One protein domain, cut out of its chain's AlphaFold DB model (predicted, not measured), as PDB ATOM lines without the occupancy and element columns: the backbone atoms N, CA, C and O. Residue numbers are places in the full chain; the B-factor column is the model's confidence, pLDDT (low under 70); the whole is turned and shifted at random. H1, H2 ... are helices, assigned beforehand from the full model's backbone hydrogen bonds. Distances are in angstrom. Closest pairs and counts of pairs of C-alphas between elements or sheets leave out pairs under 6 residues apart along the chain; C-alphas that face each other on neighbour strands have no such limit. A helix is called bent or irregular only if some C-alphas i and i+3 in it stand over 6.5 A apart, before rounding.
ATOM      1  N   LYS A 225     344.908 144.716 287.049       83.69
ATOM      2  CA  LYS A 225     344.648 144.058 285.762       83.69
ATOM      3  C   LYS A 225     343.240 144.348 285.233       83.69
ATOM      4  O   LYS A 225     343.085 144.673 284.066       83.69
ATOM      5  N   LEU A 226     342.213 144.259 286.083       80.56
ATOM      6  CA  LEU A 226     340.835 144.508 285.651       80.56
ATOM      7  C   LEU A 226     340.600 145.985 285.307       80.56
ATOM      8  O   LEU A 226     339.815 146.272 284.410       80.56
ATOM      9  N   ARG A 227     341.289 146.914 285.982       79.94
ATOM     10  CA  ARG A 227     341.256 148.334 285.603       79.94
ATOM     11  C   ARG A 227     341.889 148.565 284.238       79.94
ATOM     12  O   ARG A 227     341.229 149.135 283.380       79.94
ATOM     13  N   ALA A 228     343.091 148.032 284.022       84.50
ATOM     14  CA  ALA A 228     343.791 148.146 282.747       84.50
ATOM     15  C   ALA A 228     342.975 147.553 281.583       84.50
ATOM     16  O   ALA A 228     342.856 148.183 280.538       84.50
ATOM     17  N   ASP A 229     342.347 146.386 281.776       83.81
ATOM     18  CA  ASP A 229     341.469 145.779 280.764       83.81
ATOM     19  C   ASP A 229     340.287 146.708 280.405       83.81
ATOM     20  O   ASP A 229     339.955 146.879 279.233       83.81
ATOM     21  N   LEU A 230     339.633 147.315 281.405       81.75
ATOM     22  CA  LEU A 230     338.501 148.222 281.179       81.75
ATOM     23  C   LEU A 230     338.938 149.542 280.527       81.75
ATOM     24  O   LEU A 230     338.236 150.042 279.649       81.75
ATOM     25  N   GLU A 231     340.096 150.075 280.909       84.56
ATOM     26  CA  GLU A 231     340.707 151.252 280.281       84.56
ATOM     27  C   GLU A 231     341.049 150.983 278.813       84.56
ATOM     28  O   GLU A 231     340.742 151.807 277.955       84.56
ATOM     29  N   GLN A 232     341.585 149.801 278.487       85.62
ATOM     30  CA  GLN A 232     341.830 149.398 277.098       85.62
ATOM     31  C   GLN A 232     340.539 149.327 276.275       85.62
ATOM     32  O   GLN A 232     340.531 149.725 275.110       85.62
ATOM     33  N   LEU A 233     339.436 148.845 276.861       83.38
ATOM     34  CA  LEU A 233     338.135 148.838 276.188       83.38
ATOM     35  C   LEU A 233     337.615 150.258 275.932       83.38
ATOM     36  O   LEU A 233     337.069 150.521 274.857       83.38
ATOM     37  N   GLU A 234     337.775 151.167 276.896       84.00
ATOM     38  CA  GLU A 234     337.395 152.572 276.728       84.00
ATOM     39  C   GLU A 234     338.271 153.284 275.694       84.00
ATOM     40  O   GLU A 234     337.726 153.980 274.836       84.00
ATOM     41  N   GLN A 235     339.584 153.041 275.698       83.31
ATOM     42  CA  GLN A 235     340.511 153.592 274.712       83.31
ATOM     43  C   GLN A 235     340.189 153.087 273.302       83.31
ATOM     44  O   GLN A 235     340.020 153.891 272.392       83.31
ATOM     45  N   ALA A 236     339.977 151.780 273.127       83.44
ATOM     46  CA  ALA A 236     339.607 151.210 271.831       83.44
ATOM     47  C   ALA A 236     338.280 151.777 271.294       83.44
ATOM     48  O   ALA A 236     338.101 151.931 270.084       83.44
ATOM     49  N   ALA A 237     337.331 152.095 272.180       83.31
ATOM     50  CA  ALA A 237     336.096 152.765 271.785       83.31
ATOM     51  C   ALA A 237     336.330 154.240 271.417       83.31
ATOM     52  O   ALA A 237     335.730 154.716 270.447       83.31
ATOM     53  N   ALA A 238     337.197 154.937 272.159       84.44
ATOM     54  CA  ALA A 238     337.565 156.331 271.927       84.44
ATOM     55  C   ALA A 238     338.322 156.521 270.604       84.44
ATOM     56  O   ALA A 238     337.980 157.435 269.855       84.44
ATOM     57  N   ASP A 239     339.249 155.619 270.271       85.94
ATOM     58  CA  ASP A 239     339.988 155.612 268.998       85.94
ATOM     59  C   ASP A 239     339.039 155.511 267.790       85.94
ATOM     60  O   ASP A 239     339.298 156.050 266.719       85.94
ATOM     61  N   LEU A 240     337.893 154.849 267.974       82.94
ATOM     62  CA  LEU A 240     336.834 154.724 266.972       82.94
ATOM     63  C   LEU A 240     335.802 155.867 267.027       82.94
ATOM     64  O   LEU A 240     334.818 155.834 266.289       82.94
ATOM     65  N   GLY A 241     335.969 156.852 267.917       83.12
ATOM     66  CA  GLY A 241     335.021 157.953 268.114       83.12
ATOM     67  C   GLY A 241     333.670 157.509 268.689       83.12
ATOM     68  O   GLY A 241     332.643 158.158 268.466       83.12
ATOM     69  N   THR A 242     333.630 156.380 269.400       83.88
ATOM     70  CA  THR A 242     332.401 155.790 269.950       83.88
ATOM     71  C   THR A 242     332.499 155.543 271.460       83.88
ATOM     72  O   THR A 242     333.429 155.967 272.133       83.88
ATOM     73  N   VAL A 243     331.475 154.898 272.026       84.19
ATOM     74  CA  VAL A 243     331.420 154.508 273.442       84.19
ATOM     75  C   VAL A 243     331.344 152.988 273.504       84.19
ATOM     76  O   VAL A 243     330.638 152.393 272.686       84.19
ATOM     77  N   VAL A 244     331.979 152.368 274.505       82.81
ATOM     78  CA  VAL A 244     332.049 150.902 274.689       82.81
ATOM     79  C   VAL A 244     330.683 150.226 274.536       82.81
ATOM     80  O   VAL A 244     330.552 149.225 273.842       82.81
ATOM     81  N   VAL A 245     329.623 150.819 275.094       83.06
ATOM     82  CA  VAL A 245     328.246 150.302 274.991       83.06
ATOM     83  C   VAL A 245     327.737 150.246 273.542       83.06
ATOM     84  O   VAL A 245     327.037 149.305 273.170       83.06
ATOM     85  N   ARG A 246     328.067 151.242 272.709       82.88
ATOM     86  CA  ARG A 246     327.673 151.277 271.285       82.88
ATOM     87  C   ARG A 246     328.516 150.322 270.445       82.88
ATOM     88  O   ARG A 246     328.008 149.816 269.450       82.88
ATOM     89  N   LEU A 247     329.767 150.095 270.849       81.62
ATOM     90  CA  LEU A 247     330.653 149.120 270.221       81.62
ATOM     91  C   LEU A 247     330.173 147.687 270.502       81.62
ATOM     92  O   LEU A 247     330.049 146.896 269.574       81.62
ATOM     93  N   ALA A 248     329.829 147.387 271.759       80.94
ATOM     94  CA  ALA A 248     329.360 146.070 272.187       80.94
ATOM     95  C   ALA A 248     327.982 145.700 271.622       80.94
ATOM     96  O   ALA A 248     327.767 144.574 271.187       80.94
ATOM     97  N   TYR A 249     327.050 146.658 271.620       79.38
ATOM     98  CA  TYR A 249     325.664 146.457 271.195       79.38
ATOM     99  C   TYR A 249     325.307 147.417 270.060       79.38
ATOM    100  O   TYR A 249     324.517 148.358 270.213       79.38
ATOM    101  N   ARG A 250     325.925 147.186 268.904       80.44
ATOM    102  CA  ARG A 250     325.623 147.904 267.664       80.44
ATOM    103  C   ARG A 250     324.333 147.353 267.061       80.44
ATOM    104  O   ARG A 250     324.203 146.148 266.947       80.44
ATOM    105  N   TRP A 251     323.401 148.219 266.661       82.25
ATOM    106  CA  TRP A 251     322.140 147.804 266.021       82.25
ATOM    107  C   TRP A 251     322.270 147.619 264.510       82.25
ATOM    108  O   TRP A 251     321.802 146.635 263.951       82.25
ATOM    109  N   CYS A 252     322.937 148.559 263.839       77.56
ATOM    110  CA  CYS A 252     323.082 148.519 262.389       77.56
ATOM    111  C   CYS A 252     323.949 147.329 261.960       77.56
ATOM    112  O   CYS A 252     325.104 147.231 262.391       77.56
ATOM    113  N   GLY A 253     323.410 146.491 261.071       73.62
ATOM    114  CA  GLY A 253     324.075 145.292 260.552       73.62
ATOM    115  C   GLY A 253     323.927 144.051 261.437       73.62
ATOM    116  O   GLY A 253     324.579 143.047 261.169       73.62
ATOM    117  N   GLN A 254     323.098 144.097 262.485       72.69
ATOM    118  CA  GLN A 254     322.729 142.899 263.242       72.69
ATOM    119  C   GLN A 254     321.753 142.047 262.432       72.69
ATOM    120  O   GLN A 254     320.766 142.559 261.902       72.69
ATOM    121  N   ARG A 255     322.000 140.735 262.383       74.25
ATOM    122  CA  ARG A 255     321.007 139.770 261.902       74.25
ATOM    123  C   ARG A 255     319.939 139.595 262.978       74.25
ATOM    124  O   ARG A 255     320.262 139.287 264.122       74.25
ATOM    125  N   ALA A 256     318.679 139.790 262.607       83.94
ATOM    126  CA  ALA A 256     317.537 139.400 263.425       83.94
ATOM    127  C   ALA A 256     317.092 137.977 263.042       83.94
ATOM    128  O   ALA A 256     317.244 137.571 261.892       83.94
ATOM    129  N   TRP A 257     316.525 137.229 263.993       86.56
ATOM    130  CA  TRP A 257     315.920 135.901 263.763       86.56
ATOM    131  C   TRP A 257     314.526 135.977 263.109       86.56
ATOM    132  O   TRP A 257     313.853 134.970 262.922       86.56
ATOM    133  N   TYR A 258     314.077 137.187 262.786       87.44
ATOM    134  CA  TYR A 258     312.828 137.500 262.104       87.44
ATOM    135  C   TYR A 258     313.120 138.505 260.987       87.44
ATOM    136  O   TYR A 258     314.111 139.234 261.062       87.44
ATOM    137  N   ASP A 259     312.249 138.579 259.980       87.44
ATOM    138  CA  ASP A 259     312.344 139.605 258.940       87.44
ATOM    139  C   ASP A 259     311.898 140.979 259.490       87.44
ATOM    140  O   ASP A 259     310.729 141.147 259.860       87.44
ATOM    141  N   PRO A 260     312.792 141.986 259.563       86.75
ATOM    142  CA  PRO A 260     312.438 143.320 260.037       86.75
ATOM    143  C   PRO A 260     311.414 144.042 259.156       86.75
ATOM    144  O   PRO A 260     310.724 144.930 259.665       86.75
ATOM    145  N   ALA A 261     311.335 143.706 257.861       87.38
ATOM    146  CA  ALA A 261     310.394 144.323 256.932       87.38
ATOM    147  C   ALA A 261     308.971 143.795 257.156       87.38
ATOM    148  O   ALA A 261     308.049 144.599 257.307       87.38
ATOM    149  N   ALA A 262     308.813 142.472 257.272       89.12
ATOM    150  CA  ALA A 262     307.533 141.841 257.591       89.12
ATOM    151  C   ALA A 262     307.032 142.167 259.011       89.12
ATOM    152  O   ALA A 262     305.832 142.334 259.219       89.12
ATOM    153  N   TYR A 263     307.932 142.306 259.993       90.44
ATOM    154  CA  TYR A 263     307.569 142.511 261.404       90.44
ATOM    155  C   TYR A 263     308.086 143.845 261.956       90.44
ATOM    156  O   TYR A 263     308.871 143.894 262.913       90.44
ATOM    157  N   ARG A 264     307.618 144.955 261.375       90.56
ATOM    158  CA  ARG A 264     308.066 146.316 261.726       90.56
ATOM    159  C   ARG A 264     307.865 146.656 263.207       90.56
ATOM    160  O   ARG A 264     308.783 147.170 263.847       90.56
ATOM    161  N   ASP A 265     306.715 146.324 263.785       90.62
ATOM    162  CA  ASP A 265     306.420 146.635 265.192       90.62
ATOM    163  C   ASP A 265     307.278 145.833 266.170       90.62
ATOM    164  O   ASP A 265     307.720 146.347 267.209       90.62
ATOM    165  N   LEU A 266     307.546 144.570 265.829       90.81
ATOM    166  CA  LEU A 266     308.461 143.729 266.589       90.81
ATOM    167  C   LEU A 266     309.879 144.299 266.510       90.81
ATOM    168  O   LEU A 266     310.545 144.422 267.538       90.81
ATOM    169  N   CYS A 267     310.298 144.737 265.320       89.88
ATOM    170  CA  CYS A 267     311.581 145.392 265.097       89.88
ATOM    171  C   CYS A 267     311.740 146.662 265.944       89.88
ATOM    172  O   CYS A 267     312.744 146.816 266.642       89.88
ATOM    173  N   LEU A 268     310.727 147.531 265.968       89.94
ATOM    174  CA  LEU A 268     310.729 148.737 266.801       89.94
ATOM    175  C   LEU A 268     310.806 148.406 268.293       89.94
ATOM    176  O   LEU A 268     311.525 149.070 269.043       89.94
ATOM    177  N   THR A 269     310.093 147.374 268.737       90.75
ATOM    178  CA  THR A 269     310.106 146.944 270.143       90.75
ATOM    179  C   THR A 269     311.462 146.373 270.534       90.75
ATOM    180  O   THR A 269     312.006 146.733 271.580       90.75
ATOM    181  N   HIS A 270     312.043 145.545 269.668       90.31
ATOM    182  CA  HIS A 270     313.377 144.993 269.858       90.31
ATOM    183  C   HIS A 270     314.432 146.104 269.904       90.31
ATOM    184  O   HIS A 270     315.247 146.144 270.827       90.31
ATOM    185  N   TYR A 271     314.362 147.065 268.979       89.44
ATOM    186  CA  TYR A 271     315.232 148.237 268.973       89.44
ATOM    187  C   TYR A 271     315.134 149.018 270.287       89.44
ATOM    188  O   TYR A 271     316.157 149.320 270.901       89.44
ATOM    189  N   ARG A 272     313.912 149.322 270.746       91.50
ATOM    190  CA  ARG A 272     313.681 150.052 272.002       91.50
ATOM    191  C   ARG A 272     314.270 149.306 273.195       91.50
ATOM    192  O   ARG A 272     315.010 149.916 273.962       91.50
ATOM    193  N   LEU A 273     314.026 147.998 273.302       90.25
ATOM    194  CA  LEU A 273     314.591 147.149 274.354       90.25
ATOM    195  C   LEU A 273     316.126 147.216 274.364       90.25
ATOM    196  O   LEU A 273     316.731 147.502 275.399       90.25
ATOM    197  N   VAL A 274     316.759 146.995 273.207       87.56
ATOM    198  CA  VAL A 274     318.223 147.002 273.089       87.56
ATOM    199  C   VAL A 274     318.777 148.389 273.399       87.56
ATOM    200  O   VAL A 274     319.691 148.511 274.210       87.56
ATOM    201  N   MET A 275     318.227 149.459 272.827       87.25
ATOM    202  CA  MET A 275     318.733 150.815 273.066       87.25
ATOM    203  C   MET A 275     318.557 151.278 274.509       87.25
ATOM    204  O   MET A 275     319.431 151.978 275.026       87.25
ATOM    205  N   GLN A 276     317.460 150.884 275.155       89.06
ATOM    206  CA  GLN A 276     317.158 151.247 276.534       89.06
ATOM    207  C   GLN A 276     318.062 150.514 277.530       89.06
ATOM    208  O   GLN A 276     318.551 151.133 278.474       89.06
ATOM    209  N   PHE A 277     318.318 149.220 277.314       87.56
ATOM    210  CA  PHE A 277     319.007 148.376 278.296       87.56
ATOM    211  C   PHE A 277     320.424 147.940 277.898       87.56
ATOM    212  O   PHE A 277     321.093 147.311 278.711       87.56
ATOM    213  N   ARG A 278     320.957 148.318 276.724       84.94
ATOM    214  CA  ARG A 278     322.324 147.944 276.278       84.94
ATOM    215  C   ARG A 278     323.439 148.248 277.276       84.94
ATOM    216  O   ARG A 278     324.384 147.476 277.374       84.94
ATOM    217  N   ALA A 279     323.340 149.349 278.024       85.31
ATOM    218  CA  ALA A 279     324.323 149.667 279.061       85.31
ATOM    219  C   ALA A 279     324.233 148.665 280.221       85.31
ATOM    220  O   ALA A 279     325.237 148.099 280.630       85.31
ATOM    221  N   VAL A 280     323.009 148.362 280.667       86.12
ATOM    222  CA  VAL A 280     322.735 147.369 281.714       86.12
ATOM    223  C   VAL A 280     323.170 145.971 281.273       86.12
ATOM    224  O   VAL A 280     323.724 145.224 282.076       86.12
ATOM    225  N   PHE A 281     322.954 145.608 280.005       84.00
ATOM    226  CA  PHE A 281     323.414 144.336 279.448       84.00
ATOM    227  C   PHE A 281     324.937 144.238 279.460       84.00
ATOM    228  O   PHE A 281     325.457 143.219 279.909       84.00
ATOM    229  N   LEU A 282     325.642 145.303 279.061       84.50
ATOM    230  CA  LEU A 282     327.101 145.337 279.116       84.50
ATOM    231  C   LEU A 282     327.615 145.229 280.558       84.50
ATOM    232  O   LEU A 282     328.469 144.393 280.844       84.50
ATOM    233  N   ASP A 283     327.044 146.001 281.482       81.06
ATOM    234  CA  ASP A 283     327.408 145.963 282.904       81.06
ATOM    235  C   ASP A 283     327.162 144.584 283.532       81.06
ATOM    236  O   ASP A 283     327.920 144.130 284.398       81.06
ATOM    237  N   CYS A 284     326.093 143.906 283.107       80.44
ATOM    238  CA  CYS A 284     325.797 142.541 283.524       80.44
ATOM    239  C   CYS A 284     326.763 141.532 282.901       80.44
ATOM    240  O   CYS A 284     327.170 140.616 283.605       80.44
ATOM    241  N   ALA A 285     327.131 141.688 281.626       82.94
ATOM    242  CA  ALA A 285     328.035 140.780 280.920       82.94
ATOM    243  C   ALA A 285     329.467 140.853 281.462       82.94
ATOM    244  O   ALA A 285     330.115 139.824 281.637       82.94
ATOM    245  N   LEU A 286     329.941 142.057 281.790       81.06
ATOM    246  CA  LEU A 286     331.271 142.260 282.364       81.06
ATOM    247  C   LEU A 286     331.361 141.796 283.823       81.06
ATOM    248  O   LEU A 286     332.462 141.577 284.321       81.06
ATOM    249  N   TYR A 287     330.225 141.694 284.529       75.19
ATOM    250  CA  TYR A 287     330.167 141.415 285.970       75.19
ATOM    251  C   TYR A 287     331.117 142.303 286.804       75.19
ATOM    252  O   TYR A 287     331.543 141.913 287.892       75.19
ATOM    253  N   ALA A 288     331.446 143.504 286.314       72.06
ATOM    254  CA  ALA A 288     332.446 144.363 286.938       72.06
ATOM    255  C   ALA A 288     332.012 144.739 288.368       72.06
ATOM    256  O   ALA A 288     330.849 145.127 288.544       72.06
ATOM    257  N   PRO A 289     332.896 144.652 289.380       78.50
ATOM    258  CA  PRO A 289     332.573 145.080 290.736       78.50
ATOM    259  C   PRO A 289     332.075 146.526 290.748       78.50
ATOM    260  O   PRO A 289     332.580 147.368 290.006       78.50
ATOM    261  N   THR A 290     331.075 146.820 291.582       80.75
ATOM    262  CA  THR A 290     330.494 148.161 291.661       80.75
ATOM    263  C   THR A 290     330.185 148.582 293.085       80.75
ATOM    264  O   THR A 290     329.721 147.779 293.892       80.75
ATOM    265  N   THR A 291     330.388 149.864 293.374       82.12
ATOM    266  CA  THR A 291     329.950 150.503 294.623       82.12
ATOM    267  C   THR A 291     328.426 150.661 294.704       82.12
ATOM    268  O   THR A 291     327.880 150.803 295.793       82.12
ATOM    269  N   LYS A 292     327.709 150.563 293.573       83.31
ATOM    270  CA  LYS A 292     326.246 150.733 293.469       83.31
ATOM    271  C   LYS A 292     325.522 149.414 293.179       83.31
ATOM    272  O   LYS A 292     324.681 149.316 292.284       83.31
ATOM    273  N   ALA A 293     325.854 148.368 293.934       82.81
ATOM    274  CA  ALA A 293     325.363 147.009 293.684       82.81
ATOM    275  C   ALA A 293     323.825 146.888 293.706       82.81
ATOM    276  O   ALA A 293     323.248 146.190 292.869       82.81
ATOM    277  N   ASN A 294     323.152 147.601 294.615       86.12
ATOM    278  CA  ASN A 294     321.690 147.573 294.733       86.12
ATOM    279  C   ASN A 294     320.992 148.223 293.529       86.12
ATOM    280  O   ASN A 294     320.039 147.659 292.990       86.12
ATOM    281  N   GLU A 295     321.495 149.366 293.053       85.50
ATOM    282  CA  GLU A 295     320.975 150.019 291.846       85.50
ATOM    283  C   GLU A 295     321.151 149.123 290.621       85.50
ATOM    284  O   GLU A 295     320.200 148.922 289.861       85.50
ATOM    285  N   ARG A 296     322.330 148.500 290.476       82.69
ATOM    286  CA  ARG A 296     322.586 147.535 289.401       82.69
ATOM    287  C   ARG A 296     321.618 146.356 289.462       82.69
ATOM    288  O   ARG A 296     321.087 145.953 288.430       82.69
ATOM    289  N   ARG A 297     321.352 145.808 290.654       85.50
ATOM    290  CA  ARG A 297     320.384 144.712 290.834       85.50
ATOM    291  C   ARG A 297     318.984 145.127 290.373       85.50
ATOM    292  O   ARG A 297     318.350 144.372 289.639       85.50
ATOM    293  N   LYS A 298     318.529 146.328 290.743       89.62
ATOM    294  CA  LYS A 298     317.228 146.872 290.317       89.62
ATOM    295  C   LYS A 298     317.162 147.076 288.801       89.62
ATOM    296  O   LYS A 298     316.199 146.656 288.167       89.62
ATOM    297  N   GLN A 299     318.195 147.667 288.203       87.19
ATOM    298  CA  GLN A 299     318.269 147.859 286.751       87.19
ATOM    299  C   GLN A 299     318.282 146.529 285.993       87.19
ATOM    300  O   GLN A 299     317.581 146.391 284.990       87.19
ATOM    301  N   LYS A 300     319.019 145.530 286.495       86.31
ATOM    302  CA  LYS A 300     319.027 144.174 285.939       86.31
ATOM    303  C   LYS A 300     317.636 143.545 285.978       86.31
ATOM    304  O   LYS A 300     317.216 142.971 284.979       86.31
ATOM    305  N   LEU A 301     316.921 143.666 287.099       90.06
ATOM    306  CA  LEU A 301     315.555 143.153 287.214       90.06
ATOM    307  C   LEU A 301     314.627 143.814 286.184       90.06
ATOM    308  O   LEU A 301     313.932 143.110 285.460       90.06
ATOM    309  N   ASN A 302     314.683 145.140 286.048       90.44
ATOM    310  CA  ASN A 302     313.884 145.865 285.055       90.44
ATOM    311  C   ASN A 302     314.194 145.418 283.616       90.44
ATOM    312  O   ASN A 302     313.276 145.229 282.819       90.44
ATOM    313  N   ALA A 303     315.473 145.204 283.292       89.12
ATOM    314  CA  ALA A 303     315.885 144.710 281.980       89.12
ATOM    315  C   ALA A 303     315.371 143.283 281.711       89.12
ATOM    316  O   ALA A 303     314.971 142.969 280.592       89.12
ATOM    317  N   ILE A 304     315.350 142.426 282.738       88.56
ATOM    318  CA  ILE A 304     314.796 141.068 282.659       88.56
ATOM    319  C   ILE A 304     313.283 141.111 282.420       88.56
ATOM    320  O   ILE A 304     312.800 140.411 281.535       88.56
ATOM    321  N   VAL A 305     312.546 141.952 283.149       92.31
ATOM    322  CA  VAL A 305     311.092 142.110 282.966       92.31
ATOM    323  C   VAL A 305     310.765 142.580 281.547       92.31
ATOM    324  O   VAL A 305     309.950 141.956 280.871       92.31
ATOM    325  N   ALA A 306     311.449 143.617 281.054       89.81
ATOM    326  CA  ALA A 306     311.251 144.108 279.690       89.81
ATOM    327  C   ALA A 306     311.592 143.040 278.635       89.81
ATOM    328  O   ALA A 306     310.911 142.911 277.616       89.81
ATOM    329  N   ARG A 307     312.621 142.223 278.891       89.06
ATOM    330  CA  ARG A 307     312.962 141.087 278.030       89.06
ATOM    331  C   ARG A 307     311.867 140.019 278.038       89.06
ATOM    332  O   ARG A 307     311.553 139.502 276.973       89.06
ATOM    333  N   PHE A 308     311.278 139.697 279.189       92.38
ATOM    334  CA  PHE A 308     310.168 138.743 279.253       92.38
ATOM    335  C   PHE A 308     308.937 139.237 278.497       92.38
ATOM    336  O   PHE A 308     308.349 138.461 277.753       92.38
ATOM    337  N   GLN A 309     308.600 140.522 278.601       92.50
ATOM    338  CA  GLN A 309     307.521 141.122 277.806       92.50
ATOM    339  C   GLN A 309     307.795 140.996 276.303       92.50
ATOM    340  O   GLN A 309     306.916 140.620 275.532       92.50
ATOM    341  N   PHE A 310     309.037 141.246 275.882       92.12
ATOM    342  CA  PHE A 310     309.430 141.059 274.490       92.12
ATOM    343  C   PHE A 310     309.336 139.591 274.046       92.12
ATOM    344  O   PHE A 310     308.818 139.319 272.966       92.12
ATOM    345  N   LEU A 311     309.784 138.637 274.869       90.69
ATOM    346  CA  LEU A 311     309.657 137.204 274.577       90.69
ATOM    347  C   LEU A 311     308.190 136.759 274.504       90.69
ATOM    348  O   LEU A 311     307.843 136.035 273.577       90.69
ATOM    349  N   SER A 312     307.327 137.240 275.407       90.69
ATOM    350  CA  SER A 312     305.876 136.993 275.357       90.69
ATOM    351  C   SER A 312     305.301 137.426 274.016       90.69
ATOM    352  O   SER A 312     304.667 136.632 273.330       90.69
ATOM    353  N   ARG A 313     305.649 138.636 273.561       90.31
ATOM    354  CA  ARG A 313     305.209 139.147 272.260       90.31
ATOM    355  C   ARG A 313     305.689 138.290 271.083       90.31
ATOM    356  O   ARG A 313     304.975 138.157 270.097       90.31
ATOM    357  N   ASN A 314     306.886 137.702 271.164       89.62
ATOM    358  CA  ASN A 314     307.352 136.760 270.139       89.62
ATOM    359  C   ASN A 314     306.502 135.477 270.141       89.62
ATOM    360  O   ASN A 314     306.143 134.988 269.075       89.62
ATOM    361  N   VAL A 315     306.150 134.953 271.316       92.06
ATOM    362  CA  VAL A 315     305.281 133.771 271.438       92.06
ATOM    363  C   VAL A 315     303.862 134.068 270.952       92.06
ATOM    364  O   VAL A 315     303.272 133.227 270.286       92.06
ATOM    365  N   GLU A 316     303.327 135.256 271.219       92.19
ATOM    366  CA  GLU A 316     302.017 135.690 270.713       92.19
ATOM    367  C   GLU A 316     302.001 135.810 269.183       92.19
ATOM    368  O   GLU A 316     301.030 135.413 268.546       92.19
ATOM    369  N   LEU A 317     303.081 136.324 268.583       92.44
ATOM    370  CA  LEU A 317     303.167 136.528 267.133       92.44
ATOM    371  C   LEU A 317     303.463 135.246 266.349       92.44
ATOM    372  O   LEU A 317     302.920 135.051 265.266       92.44
ATOM    373  N   PHE A 318     304.353 134.395 266.860       89.56
ATOM    374  CA  PHE A 318     304.851 133.227 266.126       89.56
ATOM    375  C   PHE A 318     304.330 131.897 266.679       89.56
ATOM    376  O   PHE A 318     304.605 130.840 266.109       89.56
ATOM    377  N   GLY A 319     303.617 131.914 267.805       91.75
ATOM    378  CA  GLY A 319     303.382 130.725 268.617       91.75
ATOM    379  C   GLY A 319     304.665 130.252 269.310       91.75
ATOM    380  O   GLY A 319     305.783 130.560 268.895       91.75
ATOM    381  N   TYR A 320     304.524 129.445 270.363       90.50
ATOM    382  CA  TYR A 320     305.675 128.928 271.113       90.50
ATOM    383  C   TYR A 320     306.637 128.125 270.217       90.50
ATOM    384  O   TYR A 320     307.815 128.458 270.101       90.50
ATOM    385  N   TYR A 321     306.123 127.122 269.499       91.62
ATOM    386  CA  TYR A 321     306.934 126.273 268.618       91.62
ATOM    387  C   TYR A 321     307.411 126.976 267.339       91.62
ATOM    388  O   TYR A 321     308.410 126.563 266.751       91.62
ATOM    389  N   GLY A 322     306.703 128.011 266.876       88.00
ATOM    390  CA  GLY A 322     307.156 128.817 265.741       88.00
ATOM    391  C   GLY A 322     308.301 129.739 266.141       88.00
ATOM    392  O   GLY A 322     309.302 129.810 265.432       88.00
ATOM    393  N   PHE A 323     308.215 130.355 267.323       89.19
ATOM    394  CA  PHE A 323     309.307 131.150 267.873       89.19
ATOM    395  C   PHE A 323     310.575 130.314 268.103       89.19
ATOM    396  O   PHE A 323     311.650 130.742 267.686       89.19
ATOM    397  N   LEU A 324     310.459 129.110 268.682       87.88
ATOM    398  CA  LEU A 324     311.607 128.208 268.865       87.88
ATOM    399  C   LEU A 324     312.310 127.884 267.536       87.88
ATOM    400  O   LEU A 324     313.524 128.033 267.422       87.88
ATOM    401  N   ARG A 325     311.543 127.571 266.484       87.44
ATOM    402  CA  ARG A 325     312.102 127.299 265.149       87.44
ATOM    403  C   ARG A 325     312.815 128.491 264.508       87.44
ATOM    404  O   ARG A 325     313.653 128.291 263.632       87.44
ATOM    405  N   LEU A 326     312.468 129.721 264.886       84.31
ATOM    406  CA  LEU A 326     313.129 130.925 264.375       84.31
ATOM    407  C   LEU A 326     314.476 131.175 265.057       84.31
ATOM    408  O   LEU A 326     315.394 131.663 264.405       84.31
ATOM    409  N   ILE A 327     314.600 130.840 266.342       83.12
ATOM    410  CA  ILE A 327     315.833 131.064 267.108       83.12
ATOM    411  C   ILE A 327     316.850 129.923 266.979       83.12
ATOM    412  O   ILE A 327     318.017 130.139 267.277       83.12
ATOM    413  N   GLU A 328     316.437 128.730 266.552       80.44
ATOM    414  CA  GLU A 328     317.322 127.567 266.360       80.44
ATOM    415  C   GLU A 328     318.122 127.591 265.039       80.44
ATOM    416  O   GLU A 328     318.973 126.727 264.830       80.44
ATOM    417  N   LYS A 329     317.864 128.562 264.153       60.59
ATOM    418  CA  LYS A 329     318.568 128.754 262.872       60.59
ATOM    419  C   LYS A 329     319.812 129.631 263.001       60.59
ATOM    420  O   LYS A 329     320.771 129.374 262.241       60.59
TER     421      LYS A 329
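Overview. This is residues 225 to 329 of the 329 residues of an uncharacterized protein of Phytophthora rubi (UniProt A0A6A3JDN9). A long helix, H4, lies side by side with H3a, the first arm of the bent helix H3, while the second arm, H3b, turns to cross H4. H1 and H5 sit at opposite ends of the model: H1 is far out beyond H3b with the short H2 leading inward from it, and H5 makes a corner with the end of H4. The printed part has 105 residues with five named helices, H1 to H5 in chain order, and no named strand; the class is all helix. It is loose, with a radius of gyration of the C-alphas of 16.3 A and spans of 46 by 32 by 22 A.

Arrangement. H4, residues 293 to 318, touches H3a, residues 264 to 276, with residues 306 to 314 alone, at a shallow tilt of 9 degrees, opposite ways; the closest C-alphas, of Leu 273 and Ala 306, are 7.0 A apart. H3 was assigned as one helix by its hydrogen bonds, residues 264 to 286, but is bent: C-alphas 276 and 279 are 7.8 A apart. H3b, residues 279 to 286, touches H4, about perpendicular at 74 degrees, closest at the C-alphas of Val 280 and Lys 300, 6.5 A. H5, residues 320 to 327, touches H4 only at the corner, and only just, with 3 pairs of C-alphas within 8 A; the closest are Val 315 and Phe 323, 6.0 A. H2, residues 244 to 248, only just touches H3b, with 3 such pairs, closest at Val 245 and Ala 279, 5.7 A. H1, residues 225 to 239, touches H2, closest at the C-alphas of Ala 237 and Val 244, 5.3 A, and is apart from H4. In H1, H2, H3a, H3b, H4 and H5 every O i to N i+4 pair is within hydrogen-bond range.

Along the chain. From first to last C-alpha H4 is 37.0 A long, H1 20.9 A, H3a 18.1 A, H5 11.1 A, H3b 10.7 A and H2 6.1 A. H1 begins at C-alpha 225 (344.648, 144.058, 285.762), and H5 ends at C-alpha 327 (315.833, 131.064, 267.108).

Size, cuts and confidence. The C-alphas of Lys 225 and Ala 262, the two farthest apart, are 46.6 A apart. The printed part has no cut, and the link from H2 to H3, residues 249 to 263, is long. Residue 329 alone has pLDDT under 70.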